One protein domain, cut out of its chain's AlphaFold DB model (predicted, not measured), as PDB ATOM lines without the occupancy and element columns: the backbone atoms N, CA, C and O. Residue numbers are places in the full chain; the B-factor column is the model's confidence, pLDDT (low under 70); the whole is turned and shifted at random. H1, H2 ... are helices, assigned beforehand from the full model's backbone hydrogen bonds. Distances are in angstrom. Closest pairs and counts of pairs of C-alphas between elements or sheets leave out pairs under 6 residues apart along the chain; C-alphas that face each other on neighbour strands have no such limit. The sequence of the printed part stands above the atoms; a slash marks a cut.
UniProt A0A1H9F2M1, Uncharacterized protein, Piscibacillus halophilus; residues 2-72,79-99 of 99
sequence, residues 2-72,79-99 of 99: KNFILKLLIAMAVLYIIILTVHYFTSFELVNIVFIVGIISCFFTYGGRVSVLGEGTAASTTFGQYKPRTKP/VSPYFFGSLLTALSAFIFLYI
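This is residues 2 to 72 and 79 to 99 of the 99 residues of an uncharacterized protein of Piscibacillus halophilus (UniProt A0A1H9F2M1). Three long helices make the body: H2 and H4 lie side by side and run opposite ways, while H1 crosses both at steep tilts, its later part on the beginning of H2 and its earlier part on the beginning of H4. The short H3 carries the long axis on past the end of H2, as far as Gln 65 just after it, and the stretch that follows, up to residue 72, folds back; H3 touches H2 only at the corner by their link. The printed part has 92 residues with four named helices, H1, H2, H3 and H4 in that order, and no named strand; the class is all helix. The whole is loose, with a radius of gyration of the C-alphas of 16.2 A, and elongated, spanning 50 by 30 by 26 A. Residues 24 to 29, at the turn from H1 to H2, stand free.

H1, residues 2 to 25, is the longest helix at 35.3 A from first to last C-alpha, beginning at C-alpha 2 (-5.593, -15.914, -31.429). H2, residues 30 to 47, measures 25.4 A and begins at C-alpha 30 (8.878, -0.056, -52.934). H3 holds residues 52 to 61 and measures 14.2 A. H4, residues 81 to 98, measures 26.0 A and ends at C-alpha 98 (17.967, -10.930, -54.600).

H1 touches H2 with residues 15 to 23 alone, meeting residues 30 to 37 of H2; the closest C-alphas are those of Ile 19 and Val 34, 6.1 A apart. These two helices run opposite ways at a steep tilt of 47 degrees. H1 touches H4 with residues 4 to 15 alone, meeting residues 81 to 89 of H4; the closest C-alphas are those of Leu 8 and Pro 81, 5.0 A apart. H1 and H4 run the same way at a steep tilt of 48 degrees. H2 is the hub, touching three other helices. It touches H4 with 31 pairs of C-alphas within 8 A, the closest being those of Gly 38 and Ala 90, 4.3 A apart. H2 and H4 run opposite ways at a shallow tilt of 32 degrees, only just short of steep. The helix packing is mostly crossed, but only just, with 1 of 3 touching pairs at a shallow tilt. H2 and H3 only just touch, and only at the corner by their link, with 3 pairs of C-alphas within 8 A; the closest are those of Gly 47 and Gly 54, 6.6 A apart. H3 is apart from H1 and from H4. In H1, H2, H3 and H4 every O i to N i+4 pair is within hydrogen-bond range.

The two C-alphas farthest apart are those of Ser 27 and Gln 65, at 50.3 A. The links from H1 to H2 and from H2 to H3 are tight. The link from H3 to H4 runs across the cut, where residues 73 to 78 are not printed; C-alphas 72 and 79 are 13.7 A apart. The mean pLDDT of the printed part is 77.0, and confidence is under 70 at residues 46 to 60, 64, 67 to 72, 79 and 99.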
ATOM      1  N   LYS A   2      -4.714 -16.870 -30.707       71.69
ATOM      2  CA  LYS A   2      -5.593 -15.914 -31.429       71.69
ATOM      3  C   LYS A   2      -5.197 -14.438 -31.227       71.69
ATOM      4  O   LYS A   2      -5.012 -13.712 -32.194       71.69
ATOM      5  N   ASN A   3      -4.923 -14.037 -29.983       73.06
ATOM      6  CA  ASN A   3      -4.498 -12.665 -29.660       73.06
ATOM      7  C   ASN A   3      -3.089 -12.310 -30.173       73.06
ATOM      8  O   ASN A   3      -2.782 -11.134 -30.325       73.06
ATOM      9  N   PHE A   4      -2.224 -13.302 -30.411       74.50
ATOM     10  CA  PHE A   4      -0.886 -13.085 -30.974       74.50
ATOM     11  C   PHE A   4      -0.988 -12.811 -32.474       74.50
ATOM     12  O   PHE A   4      -0.464 -11.808 -32.944       74.50
ATOM     13  N   ILE A   5      -1.737 -13.654 -33.194       78.50
ATOM     14  CA  ILE A   5      -1.984 -13.507 -34.635       78.50
ATOM     15  C   ILE A   5      -2.699 -12.184 -34.922       78.50
ATOM     16  O   ILE A   5      -2.291 -11.453 -35.815       78.50
ATOM     17  N   LEU A   6      -3.707 -11.826 -34.120       82.12
ATOM     18  CA  LEU A   6      -4.411 -10.553 -34.273       82.12
ATOM     19  C   LEU A   6      -3.461  -9.351 -34.132       82.12
ATOM     20  O   LEU A   6      -3.474  -8.452 -34.965       82.12
ATOM     21  N   LYS A   7      -2.602  -9.348 -33.102       77.69
ATOM     22  CA  LYS A   7      -1.613  -8.278 -32.894       77.69
ATOM     23  C   LYS A   7      -0.580  -8.213 -34.018       77.69
ATOM     24  O   LYS A   7      -0.199  -7.117 -34.408       77.69
ATOM     25  N   LEU A   8      -0.155  -9.365 -34.533       79.19
ATOM     26  CA  LEU A   8       0.761  -9.463 -35.667       79.19
ATOM     27  C   LEU A   8       0.144  -8.864 -36.935       79.19
ATOM     28  O   LEU A   8       0.780  -8.036 -37.576       79.19
ATOM     29  N   LEU A   9      -1.105  -9.212 -37.262       83.25
ATOM     30  CA  LEU A   9      -1.793  -8.674 -38.440       83.25
ATOM     31  C   LEU A   9      -1.977  -7.157 -38.352       83.25
ATOM     32  O   LEU A   9      -1.713  -6.452 -39.321       83.25
ATOM     33  N   ILE A  10      -2.369  -6.645 -37.181       85.56
ATOM     34  CA  ILE A  10      -2.479  -5.198 -36.952       85.56
ATOM     35  C   ILE A  10      -1.111  -4.526 -37.127       85.56
ATOM     36  O   ILE A  10      -1.020  -3.494 -37.784       85.56
ATOM     37  N   ALA A  11      -0.042  -5.113 -36.580       81.75
ATOM     38  CA  ALA A  11       1.310  -4.578 -36.720       81.75
ATOM     39  C   ALA A  11       1.755  -4.516 -38.188       81.75
ATOM     40  O   ALA A  11       2.277  -3.492 -38.623       81.75
ATOM     41  N   MET A  12       1.498  -5.576 -38.958       82.38
ATOM     42  CA  MET A  12       1.789  -5.606 -40.392       82.38
ATOM     43  C   MET A  12       0.980  -4.552 -41.152       82.38
ATOM     44  O   MET A  12       1.555  -3.817 -41.946       82.38
ATOM     45  N   ALA A  13      -0.321  -4.422 -40.885       87.31
ATOM     46  CA  ALA A  13      -1.159  -3.418 -41.541       87.31
ATOM     47  C   ALA A  13      -0.637  -1.990 -41.302       87.31
ATOM     48  O   ALA A  13      -0.507  -1.215 -42.246       87.31
ATOM     49  N   VAL A  14      -0.268  -1.662 -40.060       87.69
ATOM     50  CA  VAL A  14       0.319  -0.356 -39.717       87.69
ATOM     51  C   VAL A  14       1.656  -0.141 -40.433       87.69
ATOM     52  O   VAL A  14       1.880   0.928 -40.997       87.69
ATOM     53  N   LEU A  15       2.524  -1.157 -40.468       85.56
ATOM     54  CA  LEU A  15       3.796  -1.116 -41.197       85.56
ATOM     55  C   LEU A  15       3.598  -0.835 -42.690       85.56
ATOM     56  O   LEU A  15       4.266   0.038 -43.239       85.56
ATOM     57  N   TYR A  16       2.653  -1.518 -43.337       85.69
ATOM     58  CA  TYR A  16       2.358  -1.305 -44.754       85.69
ATOM     59  C   TYR A  16       1.786   0.085 -45.037       85.69
ATOM     60  O   TYR A  16       2.144   0.678 -46.051       85.69
ATOM     61  N   ILE A  17       0.967   0.650 -44.143       91.19
ATOM     62  CA  ILE A  17       0.489   2.037 -44.278       91.19
ATOM     63  C   ILE A  17       1.668   3.019 -44.256       91.19
ATOM     64  O   ILE A  17       1.729   3.924 -45.089       91.19
ATOM     65  N   ILE A  18       2.625   2.830 -43.343       88.19
ATOM     66  CA  ILE A  18       3.830   3.670 -43.262       88.19
ATOM     67  C   ILE A  18       4.661   3.534 -44.542       88.19
ATOM     68  O   ILE A  18       5.043   4.543 -45.127       88.19
ATOM     69  N   ILE A  19       4.896   2.306 -45.009       89.19
ATOM     70  CA  ILE A  19       5.655   2.034 -46.238       89.19
ATOM     71  C   ILE A  19       4.998   2.701 -47.450       89.19
ATOM     72  O   ILE A  19       5.683   3.371 -48.217       89.19
ATOM     73  N   LEU A  20       3.678   2.563 -47.606       89.12
ATOM     74  CA  LEU A  20       2.932   3.194 -48.699       89.12
ATOM     75  C   LEU A  20       2.994   4.718 -48.623       89.12
ATOM     76  O   LEU A  20       3.133   5.376 -49.649       89.12
ATOM     77  N   THR A  21       2.941   5.276 -47.413       89.00
ATOM     78  CA  THR A  21       3.098   6.718 -47.204       89.00
ATOM     79  C   THR A  21       4.486   7.172 -47.656       89.00
ATOM     80  O   THR A  21       4.597   8.110 -48.437       89.00
ATOM     81  N   VAL A  22       5.552   6.483 -47.235       87.31
ATOM     82  CA  VAL A  22       6.924   6.809 -47.657       87.31
ATOM     83  C   VAL A  22       7.081   6.662 -49.170       87.31
ATOM     84  O   VAL A  22       7.676   7.532 -49.798       87.31
ATOM     85  N   HIS A  23       6.512   5.621 -49.775       90.12
ATOM     86  CA  HIS A  23       6.537   5.430 -51.224       90.12
ATOM     87  C   HIS A  23       5.779   6.529 -51.979       90.12
ATOM     88  O   HIS A  23       6.225   6.968 -53.027       90.12
ATOM     89  N   TYR A  24       4.674   7.046 -51.438       89.62
ATOM     90  CA  TYR A  24       3.962   8.165 -52.059       89.62
ATOM     91  C   TYR A  24       4.805   9.451 -52.097       89.62
ATOM     92  O   TYR A  24       4.749  10.204 -53.066       89.62
ATOM     93  N   PHE A  25       5.606   9.701 -51.056       91.06
ATOM     94  CA  PHE A  25       6.447  10.899 -50.957       91.06
ATOM     95  C   PHE A  25       7.858  10.732 -51.536       91.06
ATOM     96  O   PHE A  25       8.594  11.714 -51.621       91.06
ATOM     97  N   THR A  26       8.265   9.519 -51.915       86.31
ATOM     98  CA  THR A  26       9.623   9.241 -52.393       86.31
ATOM     99  C   THR A  26       9.600   8.463 -53.700       86.31
ATOM    100  O   THR A  26       8.831   7.531 -53.872       86.31
ATOM    101  N   SER A  27      10.505   8.784 -54.620       85.44
ATOM    102  CA  SER A  27      10.653   8.044 -55.883       85.44
ATOM    103  C   SER A  27      11.421   6.724 -55.721       85.44
ATOM    104  O   SER A  27      11.948   6.198 -56.697       85.44
ATOM    105  N   PHE A  28      11.561   6.217 -54.494       85.00
ATOM    106  CA  PHE A  28      12.297   4.987 -54.234       85.00
ATOM    107  C   PHE A  28      11.445   3.760 -54.556       85.00
ATOM    108  O   PHE A  28      10.243   3.718 -54.279       85.00
ATOM    109  N   GLU A  29      12.116   2.731 -55.077       87.00
ATOM    110  CA  GLU A  29      11.531   1.410 -55.283       87.00
ATOM    111  C   GLU A  29      10.911   0.882 -53.986       87.00
ATOM    112  O   GLU A  29      11.546   0.890 -52.924       87.00
ATOM    113  N   LEU A  30       9.670   0.394 -54.082       84.75
ATOM    114  CA  LEU A  30       8.878  -0.056 -52.934       84.75
ATOM    115  C   LEU A  30       9.643  -1.093 -52.098       84.75
ATOM    116  O   LEU A  30       9.631  -1.038 -50.871       84.75
ATOM    117  N   VAL A  31      10.368  -1.997 -52.759       86.44
ATOM    118  CA  VAL A  31      11.139  -3.063 -52.110       86.44
ATOM    119  C   VAL A  31      12.226  -2.499 -51.182       86.44
ATOM    120  O   VAL A  31      12.365  -2.961 -50.049       86.44
ATOM    121  N   ASN A  32      12.933  -1.442 -51.599       85.50
ATOM    122  CA  ASN A  32      13.965  -0.793 -50.781       85.50
ATOM    123  C   ASN A  32      13.365  -0.144 -49.527       85.50
ATOM    124  O   ASN A  32      13.923  -0.249 -48.431       85.50
ATOM    125  N   ILE A  33      12.200   0.492 -49.671       86.19
ATOM    126  CA  ILE A  33      11.480   1.125 -48.561       86.19
ATOM    127  C   ILE A  33      11.020   0.060 -47.559       86.19
ATOM    128  O   ILE A  33      11.245   0.208 -46.357       86.19
ATOM    129  N   VAL A  34      10.418  -1.031 -48.044       88.19
ATOM    130  CA  VAL A  34       9.961  -2.155 -47.207       88.19
ATOM    131  C   VAL A  34      11.134  -2.747 -46.422       88.19
ATOM    132  O   VAL A  34      11.001  -3.015 -45.228       88.19
ATOM    133  N   PHE A  35      12.291  -2.907 -47.068       86.12
ATOM    134  CA  PHE A  35      13.488  -3.455 -46.440       86.12
ATOM    135  C   PHE A  35      14.005  -2.570 -45.299       86.12
ATOM    136  O   PHE A  35      14.153  -3.036 -44.167       86.12
ATOM    137  N   ILE A  36      14.215  -1.275 -45.560       86.44
ATOM    138  CA  ILE A  36      14.743  -0.327 -44.567       86.44
ATOM    139  C   ILE A  36      13.766  -0.158 -43.399       86.44
ATOM    140  O   ILE A  36      14.161  -0.265 -42.236       86.44
ATOM    141  N   VAL A  37      12.480   0.060 -43.690       86.56
ATOM    142  CA  VAL A  37      11.445   0.218 -42.657       86.56
ATOM    143  C   VAL A  37      11.305  -1.063 -41.833       86.56
ATOM    144  O   VAL A  37      11.167  -0.982 -40.610       86.56
ATOM    145  N   GLY A  38      11.402  -2.238 -42.461       85.38
ATOM    146  CA  GLY A  38      11.405  -3.535 -41.785       85.38
ATOM    147  C   GLY A  38      12.571  -3.688 -40.805       85.38
ATOM    148  O   GLY A  38      12.345  -4.016 -39.639       85.38
ATOM    149  N   ILE A  39      13.801  -3.372 -41.231       85.38
ATOM    150  CA  ILE A  39      15.001  -3.423 -40.377       85.38
ATOM    151  C   ILE A  39      14.871  -2.472 -39.188       85.38
ATOM    152  O   ILE A  39      15.041  -2.887 -38.040       85.38
ATOM    153  N   ILE A  40      14.539  -1.204 -39.445       85.12
ATOM    154  CA  ILE A  40      14.383  -0.190 -38.396       85.12
ATOM    155  C   ILE A  40      13.325  -0.649 -37.385       85.12
ATOM    156  O   ILE A  40      13.544  -0.616 -36.173       85.12
ATOM    157  N   SER A  41      12.198  -1.160 -37.876       82.75
ATOM    158  CA  SER A  41      11.108  -1.640 -37.027       82.75
ATOM    159  C   SER A  41      11.498  -2.870 -36.209       82.75
ATOM    160  O   SER A  41      11.107  -2.962 -35.046       82.75
ATOM    161  N   CYS A  42      12.321  -3.778 -36.743       80.75
ATOM    162  CA  CYS A  42      12.907  -4.883 -35.980       80.75
ATOM    163  C   CYS A  42      13.741  -4.382 -34.796       80.75
ATOM    164  O   CYS A  42      13.575  -4.876 -33.679       80.75
ATOM    165  N   PHE A  43      14.588  -3.369 -35.000       78.56
ATOM    166  CA  PHE A  43      15.388  -2.792 -33.917       78.56
ATOM    167  C   PHE A  43      14.522  -2.160 -32.828       78.56
ATOM    168  O   PHE A  43      14.769  -2.387 -31.646       78.56
ATOM    169  N   PHE A  44      13.467  -1.428 -33.186       74.69
ATOM    170  CA  PHE A  44      12.582  -0.820 -32.187       74.69
ATOM    171  C   PHE A  44      11.696  -1.838 -31.460       74.69
ATOM    172  O   PHE A  44      11.430  -1.691 -30.268       74.69
ATOM    173  N   THR A  45      11.250  -2.890 -32.143       75.38
ATOM    174  CA  THR A  45      10.359  -3.906 -31.559       75.38
ATOM    175  C   THR A  45      11.099  -4.956 -30.729       75.38
ATOM    176  O   THR A  45      10.509  -5.508 -29.797       75.38
ATOM    177  N   TYR A  46      12.380  -5.207 -31.018       68.88
ATOM    178  CA  TYR A  46      13.259  -6.064 -30.215       68.88
ATOM    179  C   TYR A  46      14.109  -5.300 -29.197       68.88
ATOM    180  O   TYR A  46      14.491  -5.862 -28.181       68.88
ATOM    181  N   GLY A  47      14.417  -4.027 -29.441       57.53
ATOM    182  CA  GLY A  47      15.226  -3.182 -28.552       57.53
ATOM    183  C   GLY A  47      14.418  -2.254 -27.639       57.53
ATOM    184  O   GLY A  47      14.970  -1.698 -26.696       57.53
ATOM    185  N   GLY A  48      13.121  -2.061 -27.896       51.97
ATOM    186  CA  GLY A  48      12.278  -1.120 -27.154       51.97
ATOM    187  C   GLY A  48      11.912  -1.560 -25.730       51.97
ATOM    188  O   GLY A  48      12.116  -2.703 -25.338       51.97
ATOM    189  N   ARG A  49      11.283  -0.642 -24.978       48.69
ATOM    190  CA  ARG A  49      10.869  -0.694 -23.549       48.69
ATOM    191  C   ARG A  49      10.171  -1.971 -23.030       48.69
ATOM    192  O   ARG A  49       9.928  -2.060 -21.834       48.69
ATOM    193  N   VAL A  50       9.805  -2.909 -23.903       50.28
ATOM    194  CA  VAL A  50       9.121  -4.181 -23.590       50.28
ATOM    195  C   VAL A  50      10.025  -5.390 -23.895       50.28
ATOM    196  O   VAL A  50       9.580  -6.533 -23.842       50.28
ATOM    197  N   SER A  51      11.292  -5.165 -24.251       55.97
ATOM    198  CA  SER A  51      12.209  -6.237 -24.614       55.97
ATOM    199  C   SER A  51      12.995  -6.779 -23.427       55.97
ATOM    200  O   SER A  51      13.418  -6.051 -22.528       55.97
ATOM    201  N   VAL A  52      13.235  -8.089 -23.476       60.62
ATOM    202  CA  VAL A  52      14.058  -8.839 -22.518       60.62
ATOM    203  C   VAL A  52      15.475  -8.246 -22.414       60.62
ATOM    204  O   VAL A  52      16.074  -8.275 -21.343       60.62
ATOM    205  N   LEU A  53      15.992  -7.631 -23.487       59.75
ATOM    206  CA  LEU A  53      17.281  -6.926 -23.493       59.75
ATOM    207  C   LEU A  53      17.239  -5.587 -22.742       59.75
ATOM    208  O   LEU A  53      18.204  -5.238 -22.067       59.75
ATOM    209  N   GLY A  54      16.135  -4.841 -22.818       61.38
ATOM    210  CA  GLY A  54      15.954  -3.605 -22.051       61.38
ATOM    211  C   GLY A  54      15.856  -3.864 -20.544       61.38
ATOM    212  O   GLY A  54      16.442  -3.140 -19.743       61.38
ATOM    213  N   GLU A  55      15.180  -4.944 -20.144       64.69
ATOM    214  CA  GLU A  55      15.166  -5.375 -18.739       64.69
ATOM    215  C   GLU A  55      16.518  -5.958 -18.302       64.69
ATOM    216  O   GLU A  55      16.961  -5.696 -17.185       64.69
ATOM    217  N   GLY A  56      17.215  -6.682 -19.186       66.50
ATOM    218  CA  GLY A  56      18.558  -7.211 -18.929       66.50
ATOM    219  C   GLY A  56      19.616  -6.121 -18.744       66.50
ATOM    220  O   GLY A  56      20.429  -6.197 -17.825       66.50
ATOM    221  N   THR A  57      19.573  -5.066 -19.560       66.00
ATOM    222  CA  THR A  57      20.450  -3.892 -19.408       66.00
ATOM    223  C   THR A  57      20.092  -3.070 -18.169       66.00
ATOM    224  O   THR A  57      20.985  -2.607 -17.460       66.00
ATOM    225  N   ALA A  58      18.807  -2.934 -17.829       66.75
ATOM    226  CA  ALA A  58      18.397  -2.306 -16.574       66.75
ATOM    227  C   ALA A  58      18.879  -3.101 -15.346       66.75
ATOM    228  O   ALA A  58      19.356  -2.508 -14.376       66.75
ATOM    229  N   ALA A  59      18.823  -4.434 -15.392       68.25
ATOM    230  CA  ALA A  59      19.327  -5.307 -14.335       68.25
ATOM    231  C   ALA A  59      20.856  -5.247 -14.191       68.25
ATOM    232  O   ALA A  59      21.349  -5.188 -13.064       68.25
ATOM    233  N   SER A  60      21.610  -5.205 -15.296       69.19
ATOM    234  CA  SER A  60      23.071  -5.065 -15.242       69.19
ATOM    235  C   SER A  60      23.502  -3.690 -14.725       69.19
ATOM    236  O   SER A  60      24.403  -3.605 -13.896       69.19
ATOM    237  N   THR A  61      22.810  -2.623 -15.133       72.00
ATOM    238  CA  THR A  61      23.107  -1.243 -14.703       72.00
ATOM    239  C   THR A  61      22.797  -1.019 -13.219       72.00
ATOM    240  O   THR A  61      23.423  -0.196 -12.562       72.00
ATOM    241  N   THR A  62      21.842  -1.768 -12.664       77.06
ATOM    242  CA  THR A  62      21.437  -1.679 -11.249       77.06
ATOM    243  C   THR A  62      22.060  -2.764 -10.365       77.06
ATOM    244  O   THR A  62      21.597  -2.962  -9.243       77.06
ATOM    245  N   PHE A  63      23.079  -3.490 -10.847       75.44
ATOM    246  CA  PHE A  63      23.738  -4.580 -10.107       75.44
ATOM    247  C   PHE A  63      22.748  -5.601  -9.510       75.44
ATOM    248  O   PHE A  63      22.890  -6.053  -8.377       75.44
ATOM    249  N   GLY A  64      21.703  -5.945 -10.267       67.88
ATOM    250  CA  GLY A  64      20.686  -6.909  -9.843       67.88
ATOM    251  C   GLY A  64      19.603  -6.356  -8.910       67.88
ATOM    252  O   GLY A  64      18.727  -7.116  -8.503       67.88
ATOM    253  N   GLN A  65      19.601  -5.055  -8.593       74.62
ATOM    254  CA  GLN A  65      18.545  -4.434  -7.779       74.62
ATOM    255  C   GLN A  65      17.305  -4.007  -8.585       74.62
ATOM    256  O   GLN A  65      16.311  -3.563  -8.006       74.62
ATOM    257  N   TYR A  66      17.321  -4.150  -9.915       71.94
ATOM    258  CA  TYR A  66      16.153  -3.876 -10.749       71.94
ATOM    259  C   TYR A  66      15.021  -4.861 -10.458       71.94
ATOM    260  O   TYR A  66      15.106  -6.058 -10.737       71.94
ATOM    261  N   LYS A  67      13.913  -4.329  -9.940       67.44
ATOM    262  CA  LYS A  67      12.663  -5.068  -9.798       67.44
ATOM    263  C   LYS A  67      11.826  -4.851 -11.063       67.44
ATOM    264  O   LYS A  67      11.391  -3.718 -11.290       67.44
ATOM    265  N   PRO A  68      11.583  -5.888 -11.884       65.94
ATOM    266  CA  PRO A  68      10.819  -5.730 -13.111       65.94
ATOM    267  C   PRO A  68       9.420  -5.204 -12.793       65.94
ATOM    268  O   PRO A  68       8.733  -5.674 -11.881       65.94
ATOM    269  N   ARG A  69       9.013  -4.171 -13.535       61.12
ATOM    270  CA  ARG A  69       7.769  -3.422 -13.300       61.12
ATOM    271  C   ARG A  69       6.520  -4.246 -13.631       61.12
ATOM    272  O   ARG A  69       5.432  -3.969 -13.134       61.12
ATOM    273  N   THR A  70       6.695  -5.279 -14.443       60.50
ATOM    274  CA  THR A  70       5.696  -6.276 -14.819       60.50
ATOM    275  C   THR A  70       6.178  -7.639 -14.342       60.50
ATOM    276  O   THR A  70       7.340  -7.975 -14.555       60.50
ATOM    277  N   LYS A  71       5.305  -8.447 -13.708       56.62
ATOM    278  CA  LYS A  71       5.586  -9.884 -13.515       56.62
ATOM    279  C   LYS A  71       6.090 -10.407 -14.859       56.62
ATOM    280  O   LYS A  71       5.414 -10.094 -15.845       56.62
ATOM    281  N   PRO A  72       7.219 -11.139 -14.927       54.59
ATOM    282  CA  PRO A  72       7.672 -11.692 -16.188       54.59
ATOM    283  C   PRO A  72       6.500 -12.507 -16.714       54.59
ATOM    284  O   PRO A  72       6.130 -13.541 -16.148       54.59
ATOM    285  N   VAL A  79       9.509 -14.453 -28.708       65.31
ATOM    286  CA  VAL A  79       9.640 -13.314 -29.613       65.31
ATOM    287  C   VAL A  79       8.316 -12.547 -29.752       65.31
ATOM    288  O   VAL A  79       7.252 -13.144 -29.939       65.31
ATOM    289  N   SER A  80       8.365 -11.214 -29.647       72.25
ATOM    290  CA  SER A  80       7.154 -10.392 -29.685       72.25
ATOM    291  C   SER A  80       6.457 -10.502 -31.056       72.25
ATOM    292  O   SER A  80       7.133 -10.545 -32.087       72.25
ATOM    293  N   PRO A  81       5.110 -10.516 -31.117       71.12
ATOM    294  CA  PRO A  81       4.393 -10.558 -32.396       71.12
ATOM    295  C   PRO A  81       4.697  -9.344 -33.285       71.12
ATOM    296  O   PRO A  81       4.633  -9.447 -34.505       71.12
ATOM    297  N   TYR A  82       5.067  -8.214 -32.675       76.88
ATOM    298  CA  TYR A  82       5.505  -7.009 -33.378       76.88
ATOM    299  C   TYR A  82       6.861  -7.208 -34.058       76.88
ATOM    300  O   TYR A  82       6.996  -6.867 -35.227       76.88
ATOM    301  N   PHE A  83       7.824  -7.821 -33.361       76.88
ATOM    302  CA  PHE A  83       9.114  -8.164 -33.954       76.88
ATOM    303  C   PHE A  83       8.975  -9.196 -35.063       76.88
ATOM    304  O   PHE A  83       9.604  -9.068 -36.108       76.88
ATOM    305  N   PHE A  84       8.145 -10.219 -34.853       80.56
ATOM    306  CA  PHE A  84       7.925 -11.235 -35.874       80.56
ATOM    307  C   PHE A  84       7.288 -10.628 -37.130       80.56
ATOM    308  O   PHE A  84       7.706 -10.950 -38.236       80.56
ATOM    309  N   GLY A  85       6.339  -9.696 -36.967       78.62
ATOM    310  CA  GLY A  85       5.767  -8.929 -38.073       78.62
ATOM    311  C   GLY A  85       6.818  -8.116 -38.835       78.62
ATOM    312  O   GLY A  85       6.929  -8.269 -40.046       78.62
ATOM    313  N   SER A  86       7.637  -7.317 -38.141       80.38
ATOM    314  CA  SER A  86       8.697  -6.532 -38.792       80.38
ATOM    315  C   SER A  86       9.770  -7.403 -39.451       80.38
ATOM    316  O   SER A  86      10.261  -7.055 -40.523       80.38
ATOM    317  N   LEU A  87      10.098  -8.554 -38.851       83.75
ATOM    318  CA  LEU A  87      11.071  -9.502 -39.393       83.75
ATOM    319  C   LEU A  87      10.551 -10.138 -40.679       83.75
ATOM    320  O   LEU A  87      11.289 -10.229 -41.654       83.75
ATOM    321  N   LEU A  88       9.280 -10.541 -40.698       85.00
ATOM    322  CA  LEU A  88       8.645 -11.091 -41.891       85.00
ATOM    323  C   LEU A  88       8.624 -10.054 -43.023       85.00
ATOM    324  O   LEU A  88       8.943 -10.382 -44.161       85.00
ATOM    325  N   THR A  89       8.310  -8.795 -42.700       83.88
ATOM    326  CA  THR A  89       8.342  -7.686 -43.660       83.88
ATOM    327  C   THR A  89       9.752  -7.474 -44.219       83.88
ATOM    328  O   THR A  89       9.916  -7.435 -45.438       83.88
ATOM    329  N   ALA A  90      10.781  -7.435 -43.367       84.44
ATOM    330  CA  ALA A  90      12.172  -7.296 -43.800       84.44
ATOM    331  C   ALA A  90      12.647  -8.481 -44.661       84.44
ATOM    332  O   ALA A  90      13.243  -8.272 -45.715       84.44
ATOM    333  N   LEU A  91      12.348  -9.720 -44.248       85.88
ATOM    334  CA  LEU A  91      12.715 -10.931 -44.990       85.88
ATOM    335  C   LEU A  91      12.007 -11.014 -46.342       85.88
ATOM    336  O   LEU A  91      12.623 -11.421 -47.321       85.88
ATOM    337  N   SER A  92      10.739 -10.602 -46.411       84.38
ATOM    338  CA  SER A  92      10.001 -10.585 -47.673       84.38
ATOM    339  C   SER A  92      10.672  -9.660 -48.690       84.38
ATOM    340  O   SER A  92      10.955 -10.088 -49.803       84.38
ATOM    341  N   ALA A  93      11.038  -8.439 -48.286       83.62
ATOM    342  CA  ALA A  93      11.763  -7.510 -49.145       83.62
ATOM    343  C   ALA A  93      13.177  -7.994 -49.482       83.62
ATOM    344  O   ALA A  93      13.607  -7.830 -50.615       83.62
ATOM    345  N   PHE A  94      13.878  -8.630 -48.539       83.31
ATOM    346  CA  PHE A  94      15.185  -9.225 -48.809       83.31
ATOM    347  C   PHE A  94      15.096 -10.264 -49.930       83.31
ATOM    348  O   PHE A  94      15.864 -10.197 -50.876       83.31
ATOM    349  N   ILE A  95      14.120 -11.173 -49.888       82.62
ATOM    350  CA  ILE A  95      13.928 -12.165 -50.956       82.62
ATOM    351  C   ILE A  95      13.686 -11.475 -52.310       82.62
ATOM    352  O   ILE A  95      14.304 -11.857 -53.296       82.62
ATOM    353  N   PHE A  96      12.856 -10.430 -52.353       81.69
ATOM    354  CA  PHE A  96      12.584  -9.678 -53.584       81.69
ATOM    355  C   PHE A  96      13.758  -8.828 -54.096       81.69
ATOM    356  O   PHE A  96      13.740  -8.453 -55.259       81.69
ATOM    357  N   LEU A  97      14.756  -8.500 -53.268       80.69
ATOM    358  CA  LEU A  97      15.953  -7.766 -53.712       80.69
ATOM    359  C   LEU A  97      17.002  -8.657 -54.385       80.69
ATOM    360  O   LEU A  97      17.860  -8.142 -55.096       80.69
ATOM    361  N   TYR A  98      16.972  -9.964 -54.117       74.19
ATOM    362  CA  TYR A  98      17.967 -10.930 -54.600       74.19
ATOM    363  C   TYR A  98      17.413 -11.910 -55.650       74.19
ATOM    364  O   TYR A  98      18.146 -12.800 -56.088       74.19
ATOM    365  N   ILE A  99      16.144 -11.754 -56.036       67.38
ATOM    366  CA  ILE A  99      15.507 -12.404 -57.192       67.38
ATOM    367  C   ILE A  99      15.469 -11.393 -58.333       67.38
ATOM    368  O   ILE A  99      15.838 -11.787 -59.460       67.38
TER     369      ILE A  99